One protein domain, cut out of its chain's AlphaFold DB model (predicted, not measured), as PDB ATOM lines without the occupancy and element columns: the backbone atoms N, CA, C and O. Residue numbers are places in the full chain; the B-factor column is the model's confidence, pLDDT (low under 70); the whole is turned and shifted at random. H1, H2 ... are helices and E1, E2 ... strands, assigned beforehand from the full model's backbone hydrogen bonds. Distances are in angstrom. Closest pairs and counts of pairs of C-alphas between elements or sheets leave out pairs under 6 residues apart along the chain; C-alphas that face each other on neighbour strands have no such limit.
ATOM      1  N   SER A  18     -34.456 100.324  20.248       90.81
ATOM      2  CA  SER A  18     -35.292  99.228  20.743       90.81
ATOM      3  C   SER A  18     -35.117  99.146  22.259       90.81
ATOM      4  O   SER A  18     -34.716 100.136  22.860       90.81
ATOM      5  N   TYR A  19     -35.401  98.001  22.882       93.06
ATOM      6  CA  TYR A  19     -35.098  97.745  24.291       93.06
ATOM      7  C   TYR A  19     -33.673  98.199  24.632       93.06
ATOM      8  O   TYR A  19     -32.706  97.747  24.015       93.06
ATOM      9  N   PHE A  20     -33.553  99.117  25.587       94.06
ATOM     10  CA  PHE A  20     -32.278  99.704  25.985       94.06
ATOM     11  C   PHE A  20     -32.276 100.054  27.473       94.06
ATOM     12  O   PHE A  20     -33.328 100.189  28.097       94.06
ATOM     13  N   GLY A  21     -31.088 100.261  28.030       94.88
ATOM     14  CA  GLY A  21     -30.912 100.833  29.358       94.88
ATOM     15  C   GLY A  21     -29.582 101.569  29.457       94.88
ATOM     16  O   GLY A  21     -28.804 101.614  28.504       94.88
ATOM     17  N   TYR A  22     -29.337 102.189  30.608       92.56
ATOM     18  CA  TYR A  22     -28.232 103.142  30.781       92.56
ATOM     19  C   TYR A  22     -26.951 102.515  31.340       92.56
ATOM     20  O   TYR A  22     -25.897 103.150  31.350       92.56
ATOM     21  N   THR A  23     -27.027 101.278  31.833       95.44
ATOM     22  CA  THR A  23     -25.877 100.599  32.428       95.44
ATOM     23  C   THR A  23     -24.862 100.230  31.353       95.44
ATOM     24  O   THR A  23     -25.165  99.488  30.418       95.44
ATOM     25  N   LYS A  24     -23.631 100.718  31.515       95.50
ATOM     26  CA  LYS A  24     -22.494 100.352  30.670       95.50
ATOM     27  C   LYS A  24     -21.822  99.094  31.219       95.50
ATOM     28  O   LYS A  24     -21.135  99.149  32.237       95.50
ATOM     29  N   TYR A  25     -22.016  97.978  30.527       96.44
ATOM     30  CA  TYR A  25     -21.386  96.692  30.838       96.44
ATOM     31  C   TYR A  25     -19.987  96.589  30.226       96.44
ATOM     32  O   TYR A  25     -19.674  97.276  29.249       96.44
ATOM     33  N   LYS A  26     -19.126  95.750  30.815       96.38
ATOM     34  CA  LYS A  26     -17.744  95.567  30.340       96.38
ATOM     35  C   LYS A  26     -17.637  94.496  29.263       96.38
ATOM     36  O   LYS A  26     -16.686  94.535  28.484       96.38
ATOM     37  N   SER A  27     -18.597  93.577  29.214       97.94
ATOM     38  CA  SER A  27     -18.685  92.540  28.194       97.94
ATOM     39  C   SER A  27     -20.124  92.277  27.758       97.94
ATOM     40  O   SER A  27     -21.091  92.680  28.413       97.94
ATOM     41  N   ALA A  28     -20.259  91.594  26.631       96.81
ATOM     42  CA  ALA A  28     -21.537  91.186  26.080       96.81
ATOM     43  C   ALA A  28     -22.237  90.168  26.968       96.81
ATOM     44  O   ALA A  28     -23.435  90.283  27.198       96.81
ATOM     45  N   HIS A  29     -21.492  89.210  27.519       97.69
ATOM     46  CA  HIS A  29     -22.016  88.240  28.467       97.69
ATOM     47  C   HIS A  29     -22.650  88.920  29.685       97.69
ATOM     48  O   HIS A  29     -23.757  88.555  30.067       97.69
ATOM     49  N   GLU A  30     -21.996  89.930  30.273       98.31
ATOM     50  CA  GLU A  30     -22.576  90.693  31.388       98.31
ATOM     51  C   GLU A  30     -23.881  91.393  30.983       98.31
ATOM     52  O   GLU A  30     -24.860  91.353  31.727       98.31
ATOM     53  N   ALA A  31     -23.914  92.004  29.794       97.94
ATOM     54  CA  ALA A  31     -25.123  92.640  29.285       97.94
ATOM     55  C   ALA A  31     -26.247  91.614  29.064       97.94
ATOM     56  O   ALA A  31     -27.381  91.851  29.475       97.94
ATOM     57  N   ARG A  32     -25.956  90.458  28.457       97.81
ATOM     58  CA  ARG A  32     -26.959  89.412  28.212       97.81
ATOM     59  C   ARG A  32     -27.471  88.780  29.503       97.81
ATOM     60  O   ARG A  32     -28.674  88.587  29.599       97.81
ATOM     61  N   ASP A  33     -26.605  88.543  30.489       98.44
ATOM     62  CA  ASP A  33     -26.999  88.044  31.816       98.44
ATOM     63  C   ASP A  33     -27.947  89.028  32.520       98.44
ATOM     64  O   ASP A  33     -28.994  88.648  33.048       98.44
ATOM     65  N   ALA A  34     -27.615  90.320  32.476       98.38
ATOM     66  CA  ALA A  34     -28.401  91.350  33.135       98.38
ATOM     67  C   ALA A  34     -29.718  91.653  32.403       98.38
ATOM     68  O   ALA A  34     -30.731  91.882  33.056       98.38
ATOM     69  N   TYR A  35     -29.742  91.640  31.067       97.38
ATOM     70  CA  TYR A  35     -30.956  91.879  30.274       97.38
ATOM     71  C   TYR A  35     -31.741  90.610  29.920       97.38
ATOM     72  O   TYR A  35     -32.800  90.720  29.308       97.38
ATOM     73  N   GLN A  36     -31.251  89.427  30.299       97.94
ATOM     74  CA  GLN A  36     -31.845  88.125  29.970       97.94
ATOM     75  C   GLN A  36     -32.048  87.920  28.462       97.94
ATOM     76  O   GLN A  36     -33.134  87.603  27.972       97.94
ATOM     77  N   ILE A  37     -30.980  88.143  27.700       96.25
ATOM     78  CA  ILE A  37     -31.013  88.093  26.238       96.25
ATOM     79  C   ILE A  37     -30.633  86.694  25.761       96.25
ATOM     80  O   ILE A  37     -29.501  86.252  25.963       96.25
ATOM     81  N   PHE A  38     -31.538  86.042  25.030       96.19
ATOM     82  CA  PHE A  38     -31.207  84.808  24.326       96.19
ATOM     83  C   PHE A  38     -30.146  85.045  23.240       96.19
ATOM     84  O   PHE A  38     -30.350  85.824  22.297       96.19
ATOM     85  N   TYR A  39     -29.025  84.332  23.352       95.44
ATOM     86  CA  TYR A  39     -27.952  84.343  22.368       95.44
ATOM     87  C   TYR A  39     -27.168  83.037  22.357       95.44
ATOM     88  O   TYR A  39     -26.591  82.618  23.356       95.44
ATOM     89  N   GLU A  40     -27.055  82.470  21.168       94.50
ATOM     90  CA  GLU A  40     -26.166  81.373  20.834       94.50
ATOM     91  C   GLU A  40     -25.403  81.716  19.549       94.50
ATOM     92  O   GLU A  40     -25.971  82.133  18.530       94.50
ATOM     93  N   LYS A  41     -24.078  81.548  19.580       90.69
ATOM     94  CA  LYS A  41     -23.214  81.883  18.446       90.69
ATOM     95  C   LYS A  41     -23.562  81.018  17.231       90.69
ATOM     96  O   LYS A  41     -23.462  79.798  17.282       90.69
ATOM     97  N   GLY A  42     -23.906  81.666  16.120       89.06
ATOM     98  CA  GLY A  42     -24.282  80.994  14.871       89.06
ATOM     99  C   GLY A  42     -25.746  80.549  14.804       89.06
ATOM    100  O   GLY A  42     -26.183  80.125  13.737       89.06
ATOM    101  N   ASN A  43     -26.516  80.696  15.885       91.75
ATOM    102  CA  ASN A  43     -27.949  80.436  15.868       91.75
ATOM    103  C   ASN A  43     -28.691  81.641  15.241       91.75
ATOM    104  O   ASN A  43     -28.557  82.771  15.735       91.75
ATOM    105  N   PRO A  44     -29.454  81.452  14.145       88.62
ATOM    106  CA  PRO A  44     -30.219  82.534  13.529       88.62
ATOM    107  C   PRO A  44     -31.306  83.100  14.455       88.62
ATOM    108  O   PRO A  44     -31.562  84.308  14.382       88.62
ATOM    109  N   ASP A  45     -31.850  82.276  15.356       90.56
ATOM    110  CA  ASP A  45     -32.926  82.621  16.292       90.56
ATOM    111  C   ASP A  45     -32.440  83.434  17.500       90.56
ATOM    112  O   ASP A  45     -33.249  83.966  18.260       90.56
ATOM    113  N   SER A  46     -31.121  83.590  17.662       92.94
ATOM    114  CA  SER A  46     -30.528  84.481  18.662       92.94
ATOM    115  C   SER A  46     -31.067  85.903  18.534       92.94
ATOM    116  O   SER A  46     -30.987  86.510  17.453       92.94
ATOM    117  N   TRP A  47     -31.531  86.456  19.657       92.62
ATOM    118  CA  TRP A  47     -32.140  87.784  19.716       92.62
ATOM    119  C   TRP A  47     -31.092  88.879  19.566       92.62
ATOM    120  O   TRP A  47     -31.243  89.752  18.712       92.62
ATOM    121  N   SER A  48     -30.021  88.832  20.365       92.50
ATOM    122  CA  SER A  48     -28.947  89.823  20.300       92.50
ATOM    123  C   SER A  48     -27.621  89.315  20.851       92.50
ATOM    124  O   SER A  48     -27.567  88.700  21.905       92.50
ATOM    125  N   ASP A  49     -26.538  89.641  20.149       93.69
ATOM    126  CA  ASP A  49     -25.159  89.413  20.597       93.69
ATOM    127  C   ASP A  49     -24.769  90.358  21.755       93.69
ATOM    128  O   ASP A  49     -23.931  90.028  22.580       93.69
ATOM    129  N   ALA A  50     -25.421  91.522  21.869       94.81
ATOM    130  CA  ALA A  50     -25.180  92.552  22.893       94.81
ATOM    131  C   ALA A  50     -23.761  93.168  22.927       94.81
ATOM    132  O   ALA A  50     -23.441  93.935  23.833       94.81
ATOM    133  N   ARG A  51     -22.921  92.905  21.917       94.81
ATOM    134  CA  ARG A  51     -21.576  93.502  21.792       94.81
ATOM    135  C   ARG A  51     -21.549  94.943  21.288       94.81
ATOM    136  O   ARG A  51     -20.524  95.604  21.418       94.81
ATOM    137  N   LEU A  52     -22.622  95.438  20.674       94.06
ATOM    138  CA  LEU A  52     -22.651  96.800  20.144       94.06
ATOM    139  C   LEU A  52     -23.050  97.785  21.250       94.06
ATOM    140  O   LEU A  52     -24.203  97.810  21.672       94.06
ATOM    141  N   LEU A  53     -22.099  98.600  21.699       95.12
ATOM    142  CA  LEU A  53     -22.317  99.654  22.684       95.12
ATOM    143  C   LEU A  53     -22.404 101.011  21.979       95.12
ATOM    144  O   LEU A  53     -21.428 101.453  21.368       95.12
ATOM    145  N   GLY A  54     -23.564 101.659  22.082       95.25
ATOM    146  CA  GLY A  54     -23.801 103.012  21.586       95.25
ATOM    147  C   GLY A  54     -23.742 104.048  22.708       95.25
ATOM    148  O   GLY A  54     -24.326 103.850  23.770       95.25
ATOM    149  N   GLU A  55     -23.067 105.163  22.456       96.06
ATOM    150  CA  GLU A  55     -23.091 106.371  23.283       96.06
ATOM    151  C   GLU A  55     -23.805 107.464  22.477       96.06
ATOM    152  O   GLU A  55     -23.468 107.696  21.313       96.06
ATOM    153  N   PHE A  56     -24.827 108.087  23.064       95.81
ATOM    154  CA  PHE A  56     -25.630 109.124  22.418       95.81
ATOM    155  C   PHE A  56     -26.175 110.118  23.445       95.81
ATOM    156  O   PHE A  56     -26.362 109.773  24.616       95.81
ATOM    157  N   ASP A  57     -26.477 111.338  23.000       96.44
ATOM    158  CA  ASP A  57     -27.147 112.338  23.832       96.44
ATOM    159  C   ASP A  57     -28.579 111.906  24.195       96.44
ATOM    160  O   ASP A  57     -29.470 111.842  23.346       96.44
ATOM    161  N   THR A  58     -28.819 111.655  25.484       94.62
ATOM    162  CA  THR A  58     -30.134 111.256  26.006       94.62
ATOM    163  C   THR A  58     -31.227 112.313  25.834       94.62
ATOM    164  O   THR A  58     -32.404 111.958  25.902       94.62
ATOM    165  N   LEU A  59     -30.892 113.581  25.554       96.62
ATOM    166  CA  LEU A  59     -31.888 114.597  25.194       96.62
ATOM    167  C   LEU A  59     -32.638 114.239  23.907       96.62
ATOM    168  O   LEU A  59     -33.790 114.644  23.745       96.62
ATOM    169  N   GLN A  60     -32.054 113.391  23.051       96.81
ATOM    170  CA  GLN A  60     -32.747 112.803  21.905       96.81
ATOM    171  C   GLN A  60     -33.982 111.999  22.313       96.81
ATOM    172  O   GLN A  60     -34.808 111.742  21.454       96.81
ATOM    173  N   LEU A  61     -34.147 111.604  23.580       96.81
ATOM    174  CA  LEU A  61     -35.308 110.862  24.085       96.81
ATOM    175  C   LEU A  61     -36.449 111.770  24.564       96.81
ATOM    176  O   LEU A  61     -37.366 111.284  25.219       96.81
ATOM    177  N   TYR A  62     -36.410 113.074  24.279       97.12
ATOM    178  CA  TYR A  62     -37.422 114.033  24.722       97.12
ATOM    179  C   TYR A  62     -37.986 114.832  23.545       97.12
ATOM    180  O   TYR A  62     -37.254 115.286  22.670       97.12
ATOM    181  N   LYS A  63     -39.299 115.083  23.563       95.94
ATOM    182  CA  LYS A  63     -39.966 116.068  22.695       95.94
ATOM    183  C   LYS A  63     -40.641 117.102  23.588       95.94
ATOM    184  O   LYS A  63     -41.506 116.748  24.383       95.94
ATOM    185  N   ASN A  64     -40.235 118.370  23.493       95.25
ATOM    186  CA  ASN A  64     -40.768 119.472  24.315       95.25
ATOM    187  C   ASN A  64     -40.743 119.185  25.833       95.25
ATOM    188  O   ASN A  64     -41.698 119.485  26.545       95.25
ATOM    189  N   GLY A  65     -39.673 118.553  26.327       95.00
ATOM    190  CA  GLY A  65     -39.536 118.173  27.740       95.00
ATOM    191  C   GLY A  65     -40.311 116.915  28.152       95.00
ATOM    192  O   GLY A  65     -40.225 116.507  29.307       95.00
ATOM    193  N   ILE A  66     -41.025 116.268  27.227       96.88
ATOM    194  CA  ILE A  66     -41.775 115.034  27.479       96.88
ATOM    195  C   ILE A  66     -40.926 113.825  27.050       96.88
ATOM    196  O   ILE A  66     -40.566 113.748  25.866       96.88
ATOM    197  N   PRO A  67     -40.631 112.867  27.952       96.50
ATOM    198  CA  PRO A  67     -39.933 111.634  27.599       96.50
ATOM    199  C   PRO A  67     -40.672 110.852  26.507       96.50
ATOM    200  O   PRO A  67     -41.886 110.670  26.568       96.50
ATOM    201  N   GLN A  68     -39.933 110.361  25.519       97.62
ATOM    202  CA  GLN A  68     -40.415 109.540  24.405       97.62
ATOM    203  C   GLN A  68     -40.114 108.057  24.628       97.62
ATOM    204  O   GLN A  68     -39.880 107.296  23.690       97.62
ATOM    205  N   VAL A  69     -40.100 107.642  25.890       97.00
ATOM    206  CA  VAL A  69     -39.787 106.281  26.319       97.00
ATOM    207  C   VAL A  69     -40.800 105.820  27.354       97.00
ATOM    208  O   VAL A  69     -41.398 106.627  28.062       97.00
ATOM    209  N   GLN A  70     -40.990 104.513  27.435       96.31
ATOM    210  CA  GLN A  70     -41.936 103.860  28.322       96.31
ATOM    211  C   GLN A  70     -41.338 102.580  28.901       96.31
ATOM    212  O   GLN A  70     -40.393 102.003  28.357       96.31
ATOM    213  N   VAL A  71     -41.933 102.120  29.997       96.75
ATOM    214  CA  VAL A  71     -41.630 100.808  30.567       96.75
ATOM    215  C   VAL A  71     -42.248  99.730  29.673       96.75
ATOM    216  O   VAL A  71     -43.443  99.823  29.371       96.75
ATOM    217  N   PRO A  72     -41.482  98.721  29.223       95.44
ATOM    218  CA  PRO A  72     -42.046  97.648  28.419       95.44
ATOM    219  C   PRO A  72     -42.998  96.777  29.244       95.44
ATOM    220  O   PRO A  72     -42.881  96.676  30.466       95.44
ATOM    221  N   LEU A  73     -43.936  96.117  28.565       95.62
ATOM    222  CA  LEU A  73     -44.656  94.992  29.159       95.62
ATOM    223  C   LEU A  73     -43.771  93.742  29.115       95.62
ATOM    224  O   LEU A  73     -43.010  93.550  28.162       95.62
ATOM    225  N   ALA A  74     -43.928  92.875  30.111       93.81
ATOM    226  CA  ALA A  74     -43.200  91.619  30.226       93.81
ATOM    227  C   ALA A  74     -43.369  90.724  28.986       93.81
ATOM    228  O   ALA A  74     -44.325  90.863  28.210       93.81
ATOM    229  N   ASN A  75     -42.469  89.753  28.822       92.94
ATOM    230  CA  ASN A  75     -42.507  88.769  27.730       92.94
ATOM    231  C   ASN A  75     -42.541  89.426  26.338       92.94
ATOM    232  O   ASN A  75     -43.333  89.046  25.467       92.94
ATOM    233  N   GLY A  76     -41.734  90.473  26.146       86.88
ATOM    234  CA  GLY A  76     -41.621  91.172  24.865       86.88
ATOM    235  C   GLY A  76     -42.919  91.848  24.414       86.88
ATOM    236  O   GLY A  76     -43.248  91.810  23.227       86.88
ATOM    237  N   GLY A  77     -43.689  92.427  25.342       89.12
ATOM    238  CA  GLY A  77     -44.944  93.110  25.019       89.12
ATOM    239  C   GLY A  77     -46.213  92.259  25.145       89.12
ATOM    240  O   GLY A  77     -47.296  92.757  24.850       89.12
ATOM    241  N   ARG A  78     -46.101  90.979  25.528       89.75
ATOM    242  CA  ARG A  78     -47.232  90.024  25.556       89.75
ATOM    243  C   ARG A  78     -47.801  89.776  26.951       89.75
ATOM    244  O   ARG A  78     -48.889  89.220  27.074       89.75
ATOM    245  N   GLY A  79     -47.053  90.124  27.994       88.56
ATOM    246  CA  GLY A  79     -47.460  89.957  29.382       88.56
ATOM    247  C   GLY A  79     -48.405  91.068  29.862       88.56
ATOM    248  O   GLY A  79     -48.386  92.170  29.320       88.56
ATOM    249  N   PRO A  80     -49.213  90.808  30.906       89.56
ATOM    250  CA  PRO A  80     -50.129  91.803  31.469       89.56
ATOM    251  C   PRO A  80     -49.438  92.836  32.377       89.56
ATOM    252  O   PRO A  80     -50.046  93.847  32.717       89.56
ATOM    253  N   GLY A  81     -48.199  92.575  32.810       93.19
ATOM    254  CA  GLY A  81     -47.447  93.422  33.739       93.19
ATOM    255  C   GLY A  81     -46.314  94.193  33.066       93.19
ATOM    256  O   GLY A  81     -45.782  93.761  32.045       93.19
ATOM    257  N   TYR A  82     -45.931  95.316  33.670       95.94
ATOM    258  CA  TYR A  82     -44.737  96.070  33.296       95.94
ATOM    259  C   TYR A  82     -43.460  95.380  33.772       95.94
ATOM    260  O   TYR A  82     -43.435  94.760  34.832       95.94
ATOM    261  N   GLU A  83     -42.385  95.561  33.015       96.19
ATOM    262  CA  GLU A  83     -41.076  94.977  33.283       96.19
ATOM    263  C   GLU A  83     -39.988  96.061  33.258       96.19
ATOM    264  O   GLU A  83     -39.144  96.111  32.366       96.19
ATOM    265  N   LEU A  84     -40.019  96.961  34.248       96.38
ATOM    266  CA  LEU A  84     -38.982  97.992  34.396       96.38
ATOM    267  C   LEU A  84     -37.603  97.373  34.631       96.38
ATOM    268  O   LEU A  84     -36.619  97.857  34.080       96.38
ATOM    269  N   PHE A  85     -37.553  96.305  35.428       97.56
ATOM    270  CA  PHE A  85     -36.359  95.501  35.649       97.56
ATOM    271  C   PHE A  85     -36.558  94.124  35.027       97.56
ATOM    272  O   PHE A  85     -37.593  93.490  35.250       97.56
ATOM    273  N   THR A  86     -35.576  93.675  34.254       97.25
ATOM    274  CA  THR A  86     -35.601  92.388  33.548       97.25
ATOM    275  C   THR A  86     -35.781  91.224  34.521       97.25
ATOM    276  O   THR A  86     -35.089  91.117  35.536       97.25
ATOM    277  N   SER A  87     -36.754  90.368  34.236       96.81
ATOM    278  CA  SER A  87     -37.074  89.171  35.020       96.81
ATOM    279  C   SER A  87     -37.852  88.106  34.234       96.81
ATOM    280  O   SER A  87     -37.986  86.986  34.723       96.81
ATOM    281  N   ALA A  88     -38.364  88.431  33.044       95.94
ATOM    282  CA  ALA A  88     -39.256  87.593  32.252       95.94
ATOM    283  C   ALA A  88     -38.601  86.328  31.682       95.94
ATOM    284  O   ALA A  88     -39.321  85.366  31.426       95.94
ATOM    285  N   TYR A  89     -37.275  86.310  31.504       96.50
ATOM    286  CA  TYR A  89     -36.556  85.171  30.918       96.50
ATOM    287  C   TYR A  89     -35.411  84.686  31.828       96.50
ATOM    288  O   TYR A  89     -34.231  84.832  31.489       96.50
ATOM    289  N   PRO A  90     -35.717  84.135  33.018       97.38
ATOM    290  CA  PRO A  90     -34.707  83.689  33.984       97.38
ATOM    291  C   PRO A  90     -33.745  82.620  33.445       97.38
ATOM    292  O   PRO A  90     -32.641  82.470  33.962       97.38
ATOM    293  N   GLU A  91     -34.125  81.892  32.398       97.88
ATOM    294  CA  GLU A  91     -33.273  80.927  31.705       97.88
ATOM    295  C   GLU A  91     -32.104  81.565  30.932       97.88
ATOM    296  O   GLU A  91     -31.134  80.871  30.629       97.88
ATOM    297  N   TYR A  92     -32.164  82.868  30.630       97.38
ATOM    298  CA  TYR A  92     -31.141  83.578  29.849       97.38
ATOM    299  C   TYR A  92     -30.252  84.503  30.687       97.38
ATOM    300  O   TYR A  92     -29.363  85.154  30.139       97.38
ATOM    301  N   GLY A  93     -30.463  84.568  32.004       97.81
ATOM    302  CA  GLY A  93     -29.608  85.346  32.895       97.81
ATOM    303  C   GLY A  93     -30.258  85.744  34.214       97.81
ATOM    304  O   GLY A  93     -31.453  85.541  34.449       97.81
ATOM    305  N   LYS A  94     -29.459  86.363  35.085       98.19
ATOM    306  CA  LYS A  94     -29.886  86.822  36.416       98.19
ATOM    307  C   LYS A  94     -30.953  87.916  36.389       98.19
ATOM    308  O   LYS A  94     -31.704  88.028  37.357       98.19
ATOM    309  N   GLY A  95     -31.023  88.709  35.322       97.75
ATOM    310  CA  GLY A  95     -31.945  89.840  35.251       97.75
ATOM    311  C   GLY A  95     -31.558  91.005  36.170       97.75
ATOM    312  O   GLY A  95     -30.430  91.107  36.657       97.75
ATOM    313  N   GLY A  96     -32.513  91.904  36.405       97.56
ATOM    314  CA  GLY A  96     -32.372  93.081  37.264       97.56
ATOM    315  C   GLY A  96     -31.862  94.344  36.562       97.56
ATOM    316  O   GLY A  96     -31.717  95.379  37.212       97.56
ATOM    317  N   ALA A  97     -31.611  94.304  35.251       98.00
ATOM    318  CA  ALA A  97     -31.275  95.499  34.485       98.00
ATOM    319  C   ALA A  97     -32.519  96.359  34.248       98.00
ATOM    320  O   ALA A  97     -33.576  95.849  33.879       98.00
ATOM    321  N   LEU A  98     -32.379  97.676  34.422       97.25
ATOM    322  CA  LEU A  98     -33.406  98.624  34.002       97.25
ATOM    323  C   LEU A  98     -33.498  98.623  32.475       97.25
ATOM    324  O   LEU A  98     -32.489  98.847  31.809       97.25
ATOM    325  N   GLN A  99     -34.701  98.440  31.940       95.94
ATOM    326  CA  GLN A  99     -34.971  98.501  30.507       95.94
ATOM    327  C   GLN A  99     -36.121  99.455  30.187       95.94
ATOM    328  O   GLN A  99     -37.114  99.550  30.910       95.94
ATOM    329  N   LEU A 100     -35.985 100.152  29.068       96.50
ATOM    330  CA  LEU A 100     -36.979 101.053  28.510       96.50
ATOM    331  C   LEU A 100     -37.162 100.760  27.023       96.50
ATOM    332  O   LEU A 100     -36.299 100.176  26.366       96.50
ATOM    333  N   LEU A 101     -38.297 101.201  26.497       95.81
ATOM    334  CA  LEU A 101     -38.650 101.106  25.090       95.81
ATOM    335  C   LEU A 101     -39.095 102.485  24.590       95.81
ATOM    336  O   LEU A 101     -39.799 103.179  25.321       95.81
ATOM    337  N   PRO A 102     -38.757 102.898  23.361       95.94
ATOM    338  CA  PRO A 102     -39.363 104.086  22.773       95.94
ATOM    339  C   PRO A 102     -40.888 103.968  22.659       95.94
ATOM    340  O   PRO A 102     -41.420 102.885  22.408       95.94
ATOM    341  N   VAL A 103     -41.597 105.088  22.810       95.12
ATOM    342  CA  VAL A 103     -43.063 105.134  22.627       95.12
ATOM    343  C   VAL A 103     -43.461 104.944  21.160       95.12
ATOM    344  O   VAL A 103     -44.470 104.311  20.856       95.12
ATOM    345  N   GLU A 104     -42.644 105.458  20.238       94.00
ATOM    346  CA  GLU A 104     -42.825 105.315  18.793       94.00
ATOM    347  C   GLU A 104     -41.958 104.171  18.259       94.00
ATOM    348  O   GLU A 104     -40.781 104.036  18.598       94.00
ATOM    349  N   ARG A 105     -42.518 103.349  17.363       90.12
ATOM    350  CA  ARG A 105     -41.722 102.353  16.638       90.12
ATOM    351  C   ARG A 105     -40.694 103.051  15.752       90.12
ATOM    352  O   ARG A 105     -41.000 104.062  15.131       90.12
ATOM    353  N   ASN A 106     -39.519 102.439  15.627       91.44
ATOM    354  CA  ASN A 106     -38.408 102.945  14.818       91.44
ATOM    355  C   ASN A 106     -37.905 104.334  15.243       91.44
ATOM    356  O   ASN A 106     -37.399 105.069  14.401       91.44
ATOM    357  N   TYR A 107     -38.032 104.686  16.527       95.31
ATOM    358  CA  TYR A 107     -37.503 105.937  17.066       95.31
ATOM    359  C   TYR A 107     -35.995 106.045  16.793       95.31
ATOM    360  O   TYR A 107     -35.237 105.249  17.347       95.31
ATOM    361  N   PRO A 108     -35.529 106.962  15.933       94.75
ATOM    362  CA  PRO A 108     -34.124 107.007  15.565       94.75
ATOM    363  C   PRO A 108     -33.300 107.666  16.671       94.75
ATOM    364  O   PRO A 108     -33.708 108.675  17.242       94.75
ATOM    365  N   VAL A 109     -32.112 107.125  16.929       96.31
ATOM    366  CA  VAL A 109     -31.066 107.811  17.692       96.31
ATOM    367  C   VAL A 109     -29.796 107.901  16.864       96.31
ATOM    368  O   VAL A 109     -29.446 106.957  16.152       96.31
ATOM    369  N   VAL A 110     -29.111 109.034  16.978       97.81
ATOM    370  CA  VAL A 110     -27.787 109.266  16.406       97.81
ATOM    371  C   VAL A 110     -26.753 109.086  17.510       97.81
ATOM    372  O   VAL A 110     -26.870 109.678  18.583       97.81
ATOM    373  N   PHE A 111     -25.750 108.259  17.247       97.38
ATOM    374  CA  PHE A 111     -24.686 107.934  18.183       97.38
ATOM    375  C   PHE A 111     -23.478 108.843  17.977       97.38
ATOM    376  O   PHE A 111     -22.949 108.962  16.871       97.38
ATOM    377  N   ASP A 112     -22.964 109.388  19.075       97.56
ATOM    378  CA  ASP A 112     -21.661 110.053  19.098       97.56
ATOM    379  C   ASP A 112     -20.546 109.022  18.894       97.56
ATOM    380  O   ASP A 112     -19.557 109.248  18.183       97.56
ATOM    381  N   ARG A 113     -20.738 107.837  19.489       96.69
ATOM    382  CA  ARG A 113     -19.800 106.723  19.420       96.69
ATOM    383  C   ARG A 113     -20.526 105.388  19.381       96.69
ATOM    384  O   ARG A 113     -21.470 105.149  20.123       96.69
ATOM    385  N   VAL A 114     -20.009 104.486  18.556       95.50
ATOM    386  CA  VAL A 114     -20.406 103.080  18.519       95.50
ATOM    387  C   VAL A 114     -19.139 102.245  18.655       95.50
ATOM    388  O   VAL A 114     -18.176 102.457  17.917       95.50
ATOM    389  N   THR A 115     -19.111 101.318  19.606       95.06
ATOM    390  CA  THR A 115     -17.983 100.397  19.802       95.06
ATOM    391  C   THR A 115     -18.451  98.965  19.948       95.06
ATOM    392  O   THR A 115     -19.542  98.712  20.449       95.06
ATOM    393  N   ILE A 116     -17.582  98.028  19.580       95.25
ATOM    394  CA  ILE A 116     -17.761  96.609  19.874       95.25
ATOM    395  C   ILE A 116     -17.035  96.310  21.188       95.25
ATOM    396  O   ILE A 116     -15.825  96.523  21.277       95.25
ATOM    397  N   ILE A 117     -17.767  95.847  22.200       96.31
ATOM    398  CA  ILE A 117     -17.196  95.407  23.480       96.31
ATOM    399  C   ILE A 117     -16.811  93.916  23.424       96.31
ATOM    400  O   ILE A 117     -17.287  93.196  22.539       96.31
TER     401      ILE A 117
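AT A GLANCE: This is residues 18 to 117 of the 119 residues of an uncharacterized protein of Enterobacter sp. SECR19-1250 (UniProt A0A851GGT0). What shape is this? With little regular structure, it is a body mostly of loops: the ribbon E1-E3 borders it, H1 and H2 lie toward the ribbon's two ends, and H3 lies across the body. What builds it? The 100 printed residues run H1 E1 H2 H3 E2 E3, class mixed, with 27 in named elements. It is compact, radius of gyration of the C-alphas 13.9 A, spans 40 by 35 by 23 A.

HOW THE PARTS SIT: Which strands pair? E1, residues 52 to 55, and E3, residues 113 to 116, are antiparallel; N 53 and O 115 are 2.8 A apart. E2, residues 108 to 110, pairs with no named strand. And the helices? H1, residues 28 to 35, has every O i to N i+4 pair within hydrogen-bond range; H2, residues 58 to 61, and H3, residues 74 to 77, are too short for one. H1, H2 and H3 are apart.

IN THESE COORDINATES: Where does H1 begin? C-alpha 28 is at (-21.537, 91.186, 26.080). Where does E3 end? C-alpha 116 is at (-17.761, 96.609, 19.874).

THE WHOLE: Which links are long? H1 to E1, H2 to H3 and H3 to E2 are long. Any cut? The printed part has no cut, and no printed residue is under 70 in pLDDT.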